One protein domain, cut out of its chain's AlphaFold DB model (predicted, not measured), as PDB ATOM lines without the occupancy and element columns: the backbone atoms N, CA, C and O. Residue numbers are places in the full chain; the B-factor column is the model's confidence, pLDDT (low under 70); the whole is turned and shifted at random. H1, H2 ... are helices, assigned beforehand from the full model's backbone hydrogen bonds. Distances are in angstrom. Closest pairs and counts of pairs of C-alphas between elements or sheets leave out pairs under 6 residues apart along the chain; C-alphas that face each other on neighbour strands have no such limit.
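Overview. This is residues 345 to 423 of the 430 residues of an uncharacterized protein of Streptomyces sp. 3214.6 (UniProt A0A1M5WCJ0). A short helix, H3, and a long one, H4, lie side by side as a helical hairpin, and H2 crosses one side of this pair, while H1 sits at the end of the model where H4 begins. H4 makes the longest axis, and residues 418 to 423, of which 418 to 421 belong to H4, stick out past the other helices. The printed part has 79 residues with four named helices, in the order H1, H2, H3, H4, and no named strand; the class is all helix. The whole is compact, with a radius of gyration of the C-alphas of 13.0 A, yet elongated in outline, spanning 43 by 26 by 17 A.

Along the chain. The printed part begins at Ser 345. H1 is residues 349 to 357, 12.2 A from first to last C-alpha, and C-alpha 349 is at (61.127, 19.617, 110.742). H2 is residues 361 to 377, 24.3 A long, beginning with C-alpha 361 at (70.370, 9.716, 99.073). H3 is residues 385 to 393, 12.5 A long. H4 is residues 400 to 421, 31.2 A long, and its last C-alpha, 421, is at (80.206, 29.314, 81.055).

Arrangement. H1 and H2 are close but not clearly touching, at a steep tilt of 52 degrees, opposite ways; their closest C-alphas, those of Phe 356 and Arg 364, are 5.8 A apart. H1 and H4 are near each other, with 5 pairs of C-alphas within 10 A, and H1 is apart from H3. H2 and H3 touch and stand about perpendicular, at 83 degrees; their closest C-alphas, those of Ala 372 and Lys 388, are 4.9 A apart. H2 touches H4 with residues 365 to 368 alone, and H4 touches H2 with residues 405 to 409 alone. The closest C-alphas of these two helices, those of Leu 365 and Tyr 406, are 6.0 A apart, and the helices run the same way at a steep tilt of 68 degrees, only just short of about perpendicular. H3 and H4 form a helical hairpin: they touch at a shallow tilt of 15 degrees, opposite ways, and their closest C-alphas, those of Ala 385 and Gln 414, are 5.6 A apart. The helix packing is mostly crossed, but only just: of 3 touching pairs, 1 is at a shallow tilt. In H1, H2 and H3 every O i to N i+4 pair is within hydrogen-bond range; in H4 it is 16 of 18.

Size, cuts and confidence. The two C-alphas farthest apart, those of Asp 350 and Arg 423, are 43.7 A apart. The printed part has no cut. The link from H1 to H2 is tight, with 3 residues, and those from H2 to H3 and from H3 to H4 are short, with 7 and 6 residues. The mean pLDDT of the printed part is 89.0; residues 419 to 423 are under 70.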
ATOM      1  N   SER A 345      56.921  22.684 102.112       94.12
ATOM      2  CA  SER A 345      56.907  23.908 102.931       94.12
ATOM      3  C   SER A 345      55.970  23.807 104.139       94.12
ATOM      4  O   SER A 345      56.142  24.550 105.100       94.12
ATOM      5  N   GLU A 346      54.968  22.929 104.079       94.38
ATOM      6  CA  GLU A 346      53.989  22.702 105.148       94.38
ATOM      7  C   GLU A 346      54.466  21.678 106.182       94.38
ATOM      8  O   GLU A 346      53.956  21.678 107.300       94.38
ATOM      9  N   MET A 347      55.414  20.803 105.825       96.50
ATOM     10  CA  MET A 347      55.951  19.792 106.736       96.50
ATOM     11  C   MET A 347      56.793  20.445 107.847       96.50
ATOM     12  O   MET A 347      57.755  21.166 107.542       96.50
ATOM     13  N   PRO A 348      56.496  20.176 109.132       95.50
ATOM     14  CA  PRO A 348      57.405  20.473 110.235       95.50
ATOM     15  C   PRO A 348      58.748  19.747 110.076       95.50
ATOM     16  O   PRO A 348      58.855  18.788 109.314       95.50
ATOM     17  N   THR A 349      59.768  20.184 110.820       95.19
ATOM     18  CA  THR A 349      61.127  19.617 110.742       95.19
ATOM     19  C   THR A 349      61.149  18.100 110.916       95.19
ATOM     20  O   THR A 349      61.820  17.420 110.140       95.19
ATOM     21  N   ASP A 350      60.410  17.572 111.892       94.94
ATOM     22  CA  ASP A 350      60.403  16.138 112.201       94.94
ATOM     23  C   ASP A 350      59.775  15.337 111.053       94.94
ATOM     24  O   ASP A 350      60.414  14.447 110.502       94.94
ATOM     25  N   GLN A 351      58.598  15.757 110.576       95.56
ATOM     26  CA  GLN A 351      57.917  15.124 109.441       95.56
ATOM     27  C   GLN A 351      58.750  15.178 108.151       95.56
ATOM     28  O   GLN A 351      58.834  14.196 107.420       95.56
ATOM     29  N   LEU A 352      59.384  16.320 107.856       96.00
ATOM     30  CA  LEU A 352      60.243  16.454 106.678       96.00
ATOM     31  C   LEU A 352      61.475  15.543 106.788       96.00
ATOM     32  O   LEU A 352      61.942  15.004 105.785       96.00
ATOM     33  N   THR A 353      62.011  15.395 108.001       94.25
ATOM     34  CA  THR A 353      63.147  14.512 108.276       94.25
ATOM     35  C   THR A 353      62.762  13.061 108.012       94.25
ATOM     36  O   THR A 353      63.421  12.429 107.191       94.25
ATOM     37  N   GLU A 354      61.666  12.586 108.606       94.94
ATOM     38  CA  GLU A 354      61.135  11.233 108.394       94.94
ATOM     39  C   GLU A 354      60.885  10.960 106.904       94.94
ATOM     40  O   GLU A 354      61.406   9.989 106.355       94.94
ATOM     41  N   PHE A 355      60.205  11.881 106.210       95.81
ATOM     42  CA  PHE A 355      59.945  11.763 104.773       95.81
ATOM     43  C   PHE A 355      61.225  11.562 103.951       95.81
ATOM     44  O   PHE A 355      61.241  10.781 103.004       95.81
ATOM     45  N   PHE A 356      62.316  12.261 104.280       95.50
ATOM     46  CA  PHE A 356      63.578  12.127 103.548       95.50
ATOM     47  C   PHE A 356      64.443  10.939 103.985       95.50
ATOM     48  O   PHE A 356      65.318  10.539 103.211       95.50
ATOM     49  N   GLU A 357      64.248  10.402 105.188       91.69
ATOM     50  CA  GLU A 357      64.956   9.215 105.687       91.69
ATOM     51  C   GLU A 357      64.519   7.939 104.968       91.69
ATOM     52  O   GLU A 357      65.350   7.066 104.711       91.69
ATOM     53  N   GLU A 358      63.258   7.870 104.544       88.75
ATOM     54  CA  GLU A 358      62.731   6.759 103.747       88.75
ATOM     55  C   GLU A 358      63.267   6.742 102.301       88.75
ATOM     56  O   GLU A 358      63.137   5.747 101.584       88.75
ATOM     57  N   LEU A 359      63.925   7.821 101.858       92.06
ATOM     58  CA  LEU A 359      64.400   7.974 100.484       92.06
ATOM     59  C   LEU A 359      65.888   7.694 100.331       92.06
ATOM     60  O   LEU A 359      66.742   8.084 101.130       92.06
ATOM     61  N   SER A 360      66.236   7.128  99.175       92.12
ATOM     62  CA  SER A 360      67.637   7.024  98.777       92.12
ATOM     63  C   SER A 360      68.304   8.406  98.712       92.12
ATOM     64  O   SER A 360      67.707   9.402  98.282       92.12
ATOM     65  N   LYS A 361      69.592   8.468  99.080       91.06
ATOM     66  CA  LYS A 361      70.370   9.716  99.073       91.06
ATOM     67  C   LYS A 361      70.297  10.496  97.745       91.06
ATOM     68  O   LYS A 361      70.155  11.716  97.812       91.06
ATOM     69  N   PRO A 362      70.369   9.871  96.553       92.88
ATOM     70  CA  PRO A 362      70.194  10.593  95.292       92.88
ATOM     71  C   PRO A 362      68.804  11.227  95.145       92.88
ATOM     72  O   PRO A 362      68.700  12.381  94.735       92.88
ATOM     73  N   LEU A 363      67.748  10.498  95.523       91.00
ATOM     74  CA  LEU A 363      66.364  10.940  95.354       91.00
ATOM     75  C   LEU A 363      66.027  12.126  96.263       91.00
ATOM     76  O   LEU A 363      65.497  13.127  95.781       91.00
ATOM     77  N   ARG A 364      66.407  12.082  97.548       94.31
ATOM     78  CA  ARG A 364      66.186  13.220  98.461       94.31
ATOM     79  C   ARG A 364      66.871  14.503  97.980       94.31
ATOM     80  O   ARG A 364      66.281  15.577  98.039       94.31
ATOM     81  N   LEU A 365      68.092  14.399  97.439       94.31
ATOM     82  CA  LEU A 365      68.835  15.548  96.911       94.31
ATOM     83  C   LEU A 365      68.151  16.130  95.671       94.31
ATOM     84  O   LEU A 365      68.045  17.347  95.545       94.31
ATOM     85  N   GLN A 366      67.634  15.269  94.792       93.69
ATOM     86  CA  GLN A 366      66.862  15.687  93.625       93.69
ATOM     87  C   GLN A 366      65.548  16.379  94.017       93.69
ATOM     88  O   GLN A 366      65.172  17.377  93.401       93.69
ATOM     89  N   ILE A 367      64.844  15.881  95.037       95.31
ATOM     90  CA  ILE A 367      63.611  16.502  95.536       95.31
ATOM     91  C   ILE A 367      63.901  17.882  96.143       95.31
ATOM     92  O   ILE A 367      63.198  18.836  95.808       95.31
ATOM     93  N   LEU A 368      64.959  18.021  96.953       95.62
ATOM     94  CA  LEU A 368      65.406  19.318  97.481       95.62
ATOM     95  C   LEU A 368      65.767  20.300  96.355       95.62
ATOM     96  O   LEU A 368      65.360  21.462  96.394       95.62
ATOM     97  N   ASP A 369      66.472  19.836  95.319       95.12
ATOM     98  CA  ASP A 369      66.824  20.673  94.166       95.12
ATOM     99  C   ASP A 369      65.591  21.152  93.400       95.12
ATOM    100  O   ASP A 369      65.472  22.335  93.079       95.12
ATOM    101  N   ASN A 370      64.641  20.247  93.149       94.44
ATOM    102  CA  ASN A 370      63.386  20.564  92.474       94.44
ATOM    103  C   ASN A 370      62.539  21.548  93.287       94.44
ATOM    104  O   ASN A 370      61.974  22.481  92.714       94.44
ATOM    105  N   TRP A 371      62.484  21.381  94.611       95.75
ATOM    106  CA  TRP A 371      61.800  22.313  95.506       95.75
ATOM    107  C   TRP A 371      62.397  23.720  95.404       95.75
ATOM    108  O   TRP A 371      61.671  24.696  95.185       95.75
ATOM    109  N   ALA A 372      63.725  23.819  95.478       94.88
ATOM    110  CA  ALA A 372      64.430  25.083  95.336       94.88
ATOM    111  C   ALA A 372      64.219  25.707  93.952       94.88
ATOM    112  O   ALA A 372      63.886  26.889  93.844       94.88
ATOM    113  N   LYS A 373      64.358  24.907  92.890       93.62
ATOM    114  CA  LYS A 373      64.157  25.337  91.504       93.62
ATOM    115  C   LYS A 373      62.767  25.930  91.305       93.62
ATOM    116  O   LYS A 373      62.668  27.023  90.750       93.62
ATOM    117  N   GLU A 374      61.722  25.255  91.776       93.31
ATOM    118  CA  GLU A 374      60.338  25.726  91.658       93.31
ATOM    119  C   GLU A 374      60.160  27.096  92.333       93.31
ATOM    120  O   GLU A 374      59.672  28.040  91.713       93.31
ATOM    121  N   ARG A 375      60.639  27.250  93.576       90.75
ATOM    122  CA  ARG A 375      60.464  28.484  94.373       90.75
ATOM    123  C   ARG A 375      61.254  29.681  93.860       90.75
ATOM    124  O   ARG A 375      60.873  30.827  94.097       90.75
ATOM    125  N   ILE A 376      62.371  29.427  93.195       90.31
ATOM    126  CA  ILE A 376      63.236  30.460  92.619       90.31
ATOM    127  C   ILE A 376      62.709  30.865  91.246       90.31
ATOM    128  O   ILE A 376      62.571  32.058  90.971       90.31
ATOM    129  N   THR A 377      62.317  29.890  90.425       85.31
ATOM    130  CA  THR A 377      61.721  30.145  89.107       85.31
ATOM    131  C   THR A 377      60.406  30.911  89.242       85.31
ATOM    132  O   THR A 377      60.187  31.873  88.511       85.31
ATOM    133  N   SER A 378      59.576  30.596  90.247       78.56
ATOM    134  CA  SER A 378      58.348  31.354  90.534       78.56
ATOM    135  C   SER A 378      58.596  32.818  90.927       78.56
ATOM    136  O   SER A 378      57.665  33.614  90.937       78.56
ATOM    137  N   LYS A 379      59.838  33.180  91.279       82.94
ATOM    138  CA  LYS A 379      60.275  34.549  91.592       82.94
ATOM    139  C   LYS A 379      61.030  35.215  90.431       82.94
ATOM    140  O   LYS A 379      61.619  36.273  90.629       82.94
ATOM    141  N   GLY A 380      61.065  34.593  89.250       81.88
ATOM    142  CA  GLY A 380      61.809  35.091  88.087       81.88
ATOM    143  C   GLY A 380      63.331  35.035  88.247       81.88
ATOM    144  O   GLY A 380      64.058  35.651  87.471       81.88
ATOM    145  N   LEU A 381      63.832  34.319  89.258       82.12
ATOM    146  CA  LEU A 381      65.261  34.195  89.505       82.12
ATOM    147  C   LEU A 381      65.862  33.065  88.646       82.12
ATOM    148  O   LEU A 381      65.205  32.044  88.422       82.12
ATOM    149  N   PRO A 382      67.127  33.189  88.202       81.12
ATOM    150  CA  PRO A 382      67.796  32.135  87.446       81.12
ATOM    151  C   PRO A 382      67.905  30.842  88.262       81.12
ATOM    152  O   PRO A 382      68.315  30.874  89.424       81.12
ATOM    153  N   GLY A 383      67.648  29.692  87.635       80.75
ATOM    154  CA  GLY A 383      67.758  28.361  88.249       80.75
ATOM    155  C   GLY A 383      69.188  27.875  88.534       80.75
ATOM    156  O   GLY A 383      69.408  26.666  88.562       80.75
ATOM    157  N   LYS A 384      70.152  28.789  88.717       86.75
ATOM    158  CA  LYS A 384      71.560  28.473  89.007       86.75
ATOM    159  C   LYS A 384      71.702  27.775  90.357       86.75
ATOM    160  O   LYS A 384      70.964  28.076  91.304       86.75
ATOM    161  N   ALA A 385      72.698  26.900  90.484       86.44
ATOM    162  CA  ALA A 385      72.913  26.123  91.703       86.44
ATOM    163  C   ALA A 385      73.126  26.998  92.962       86.44
ATOM    164  O   ALA A 385      72.627  26.665  94.035       86.44
ATOM    165  N   ALA A 386      73.772  28.166  92.843       88.00
ATOM    166  CA  ALA A 386      73.927  29.123  93.952       88.00
ATOM    167  C   ALA A 386      72.601  29.659  94.505       88.00
ATOM    168  O   ALA A 386      72.414  29.697  95.722       88.00
ATOM    169  N   ASN A 387      71.656  30.000  93.627       89.88
ATOM    170  CA  ASN A 387      70.344  30.487  94.047       89.88
ATOM    171  C   ASN A 387      69.566  29.369  94.749       89.88
ATOM    172  O   ASN A 387      68.975  29.599  95.806       89.88
ATOM    173  N   LYS A 388      69.610  28.149  94.190       94.00
ATOM    174  CA  LYS A 388      68.965  26.961  94.771       94.00
ATOM    175  C   LYS A 388      69.485  26.667  96.172       94.00
ATOM    176  O   LYS A 388      68.693  26.455  97.089       94.00
ATOM    177  N   LEU A 389      70.799  26.731  96.365       94.25
ATOM    178  CA  LEU A 389      71.403  26.559  97.680       94.25
ATOM    179  C   LEU A 389      71.012  27.660  98.671       94.25
ATOM    180  O   LEU A 389      70.683  27.354  99.817       94.25
ATOM    181  N   ALA A 390      71.010  28.922  98.239       92.94
ATOM    182  CA  ALA A 390      70.593  30.036  99.085       92.94
ATOM    183  C   ALA A 390      69.143  29.874  99.567       92.94
ATOM    184  O   ALA A 390      68.858  30.135 100.731       92.94
ATOM    185  N   PHE A 391      68.239  29.385  98.712       94.69
ATOM    186  CA  PHE A 391      66.866  29.081  99.114       94.69
ATOM    187  C   PHE A 391      66.793  27.974 100.174       94.69
ATOM    188  O   PHE A 391      66.121  28.162 101.184       94.69
ATOM    189  N   ILE A 392      67.492  26.849  99.985       95.81
ATOM    190  CA  ILE A 392      67.453  25.743 100.958       95.81
ATOM    191  C   ILE A 392      67.986  26.186 102.326       95.81
ATOM    192  O   ILE A 392      67.395  25.852 103.346       95.81
ATOM    193  N   LYS A 393      69.019  27.037 102.361       95.31
ATOM    194  CA  LYS A 393      69.543  27.621 103.609       95.31
ATOM    195  C   LYS A 393      68.543  28.481 104.379       95.31
ATOM    196  O   LYS A 393      68.715  28.655 105.580       95.31
ATOM    197  N   THR A 394      67.531  29.047 103.718       94.12
ATOM    198  CA  THR A 394      66.502  29.850 104.402       94.12
ATOM    199  C   THR A 394      65.350  29.009 104.946       94.12
ATOM    200  O   THR A 394      64.513  29.543 105.676       94.12
ATOM    201  N   GLN A 395      65.292  27.712 104.628       95.19
ATOM    202  CA  GLN A 395      64.221  26.832 105.089       95.19
ATOM    203  C   GLN A 395      64.498  26.358 106.518       95.19
ATOM    204  O   GLN A 395      65.430  25.600 106.767       95.19
ATOM    205  N   LYS A 396      63.666  26.801 107.468       92.81
ATOM    206  CA  LYS A 396      63.809  26.462 108.897       92.81
ATOM    207  C   LYS A 396      63.482  25.000 109.216       92.81
ATOM    208  O   LYS A 396      63.914  24.506 110.250       92.81
ATOM    209  N   ASN A 397      62.703  24.343 108.360       92.56
ATOM    210  CA  ASN A 397      62.293  22.951 108.523       92.56
ATOM    211  C   ASN A 397      63.307  21.945 107.951       92.56
ATOM    212  O   ASN A 397      63.148  20.747 108.149       92.56
ATOM    213  N   VAL A 398      64.366  22.402 107.273       94.19
ATOM    214  CA  VAL A 398      65.445  21.528 106.791       94.19
ATOM    215  C   VAL A 398      66.477  21.345 107.902       94.19
ATOM    216  O   VAL A 398      67.128  22.301 108.322       94.19
ATOM    217  N   ASN A 399      66.650  20.107 108.367       93.81
ATOM    218  CA  ASN A 399      67.623  19.799 109.409       93.81
ATOM    219  C   ASN A 399      69.083  19.946 108.918       93.81
ATOM    220  O   ASN A 399      69.376  19.981 107.716       93.81
ATOM    221  N   ALA A 400      70.024  20.004 109.864       93.44
ATOM    222  CA  ALA A 400      71.438  20.236 109.569       93.44
ATOM    223  C   ALA A 400      72.073  19.149 108.678       93.44
ATOM    224  O   ALA A 400      72.931  19.461 107.852       93.44
ATOM    225  N   VAL A 401      71.644  17.890 108.815       92.50
ATOM    226  CA  VAL A 401      72.180  16.755 108.045       92.50
ATOM    227  C   VAL A 401      71.772  16.865 106.575       92.50
ATOM    228  O   VAL A 401      72.628  16.822 105.687       92.50
ATOM    229  N   LEU A 402      70.481  17.085 106.308       93.00
ATOM    230  CA  LEU A 402      69.950  17.289 104.958       93.00
ATOM    231  C   LEU A 402      70.583  18.509 104.288       93.00
ATOM    232  O   LEU A 402      70.981  18.436 103.121       93.00
ATOM    233  N   LEU A 403      70.742  19.606 105.037       95.56
ATOM    234  CA  LEU A 403      71.397  20.813 104.545       95.56
ATOM    235  C   LEU A 403      72.855  20.545 104.151       95.56
ATOM    236  O   LEU A 403      73.276  20.932 103.061       95.56
ATOM    237  N   GLN A 404      73.620  19.856 105.002       95.19
ATOM    238  CA  GLN A 404      75.024  19.546 104.731       95.19
ATOM    239  C   GLN A 404      75.185  18.649 103.495       95.19
ATOM    240  O   GLN A 404      76.098  18.844 102.685       95.19
ATOM    241  N   ASP A 405      74.310  17.657 103.333       94.06
ATOM    242  CA  ASP A 405      74.339  16.773 102.171       94.06
ATOM    243  C   ASP A 405      73.971  17.509 100.878       94.06
ATOM    244  O   ASP A 405      74.629  17.312  99.850       94.06
ATOM    245  N   TYR A 406      72.983  18.402 100.935       95.94
ATOM    246  CA  TYR A 406      72.608  19.235  99.799       95.94
ATOM    247  C   TYR A 406      73.688  20.258  99.429       95.94
ATOM    248  O   TYR A 406      73.978  20.439  98.249       95.94
ATOM    249  N   GLU A 407      74.356  20.872 100.408       95.25
ATOM    250  CA  GLU A 407      75.495  21.768 100.179       95.25
ATOM    251  C   GLU A 407      76.626  21.094  99.394       95.25
ATOM    252  O   GLU A 407      77.144  21.664  98.429       95.25
ATOM    253  N   LYS A 408      77.016  19.879  99.800       93.44
ATOM    254  CA  LYS A 408      78.067  19.106  99.118       93.44
ATOM    255  C   LYS A 408      77.664  18.783  97.683       93.44
ATOM    256  O   LYS A 408      78.464  18.961  96.765       93.44
ATOM    257  N   TRP A 409      76.422  18.347  97.493       93.12
ATOM    258  CA  TRP A 409      75.885  18.026  96.176       93.12
ATOM    259  C   TRP A 409      75.820  19.268  95.276       93.12
ATOM    260  O   TRP A 409      76.400  19.260  94.192       93.12
ATOM    261  N   SER A 410      75.235  20.373  95.742       90.38
ATOM    262  CA  SER A 410      75.094  21.615  94.973       90.38
ATOM    263  C   SER A 410      76.436  22.223  94.543       90.38
ATOM    264  O   SER A 410      76.514  22.768  93.443       90.38
ATOM    265  N   LYS A 411      77.492  22.131  95.364       88.56
ATOM    266  CA  LYS A 411      78.841  22.621  95.008       88.56
ATOM    267  C   LYS A 411      79.443  21.871  93.816       88.56
ATOM    268  O   LYS A 411      80.115  22.478  92.987       88.56
ATOM    269  N   SER A 412      79.180  20.566  93.701       85.94
ATOM    270  CA  SER A 412      79.643  19.774  92.551       85.94
ATOM    271  C   SER A 412      79.028  20.254  91.229       85.94
ATOM    272  O   SER A 412      79.729  20.321  90.222       85.94
ATOM    273  N   TRP A 413      77.764  20.688  91.258       80.56
ATOM    274  CA  TRP A 413      77.060  21.254  90.104       80.56
ATOM    275  C   TRP A 413      77.491  22.684  89.773       80.56
ATOM    276  O   TRP A 413      77.685  22.990  88.601       80.56
ATOM    277  N   GLN A 414      77.715  23.542  90.776       79.81
ATOM    278  CA  GLN A 414      78.259  24.896  90.564       79.81
ATOM    279  C   GLN A 414      79.585  24.855  89.799       79.81
ATOM    280  O   GLN A 414      79.749  25.551  88.802       79.81
ATOM    281  N   ASN A 415      80.494  23.965  90.206       75.44
ATOM    282  CA  ASN A 415      81.778  23.795  89.530       75.44
ATOM    283  C   ASN A 415      81.617  23.362  88.059       75.44
ATOM    284  O   ASN A 415      82.448  23.710  87.226       75.44
ATOM    285  N   GLN A 416      80.564  22.611  87.716       73.06
ATOM    286  CA  GLN A 416      80.270  22.222  86.332       73.06
ATOM    287  C   GLN A 416      79.652  23.370  85.518       73.06
ATOM    288  O   GLN A 416      80.045  23.572  84.366       73.06
ATOM    289  N   GLU A 417      78.726  24.133  86.110       76.94
ATOM    290  CA  GLU A 417      78.120  25.325  85.496       76.94
ATOM    291  C   GLU A 417      79.204  26.365  85.158       76.94
ATOM    292  O   GLU A 417      79.311  26.784  84.002       76.94
ATOM    293  N   ASP A 418      80.091  26.676  86.108       70.81
ATOM    294  CA  ASP A 418      81.192  27.636  85.936       70.81
ATOM    295  C   ASP A 418      82.187  27.207  84.842       70.81
ATOM    296  O   ASP A 418      82.696  28.034  84.083       70.81
ATOM    297  N   VAL A 419      82.462  25.904  84.717       68.88
ATOM    298  CA  VAL A 419      83.320  25.363  83.647       68.88
ATOM    299  C   VAL A 419      82.637  25.460  82.277       68.88
ATOM    300  O   VAL A 419      83.319  25.660  81.269       68.88
ATOM    301  N   SER A 420      81.307  25.341  82.219       63.75
ATOM    302  CA  SER A 420      80.536  25.461  80.976       63.75
ATOM    303  C   SER A 420      80.428  26.907  80.479       63.75
ATOM    304  O   SER A 420      80.611  27.140  79.285       63.75
ATOM    305  N   GLU A 421      80.244  27.878  81.383       63.22
ATOM    306  CA  GLU A 421      80.206  29.314  81.055       63.22
ATOM    307  C   GLU A 421      81.583  29.837  80.603       63.22
ATOM    308  O   GLU A 421      81.669  30.752  79.787       63.22
ATOM    309  N   ARG A 422      82.678  29.216  81.070       63.94
ATOM    310  CA  ARG A 422      84.057  29.568  80.683       63.94
ATOM    311  C   ARG A 422      84.525  28.967  79.354       63.94
ATOM    312  O   ARG A 422      85.633  29.285  78.921       63.94
ATOM    313  N   ARG A 423      83.744  28.107  78.681       52.25
ATOM    314  CA  ARG A 423      84.117  27.604  77.344       52.25
ATOM    315  C   ARG A 423      83.830  28.682  76.291       52.25
ATOM    316  O   ARG A 423      82.663  28.999  76.069       52.25
TER     317      ARG A 423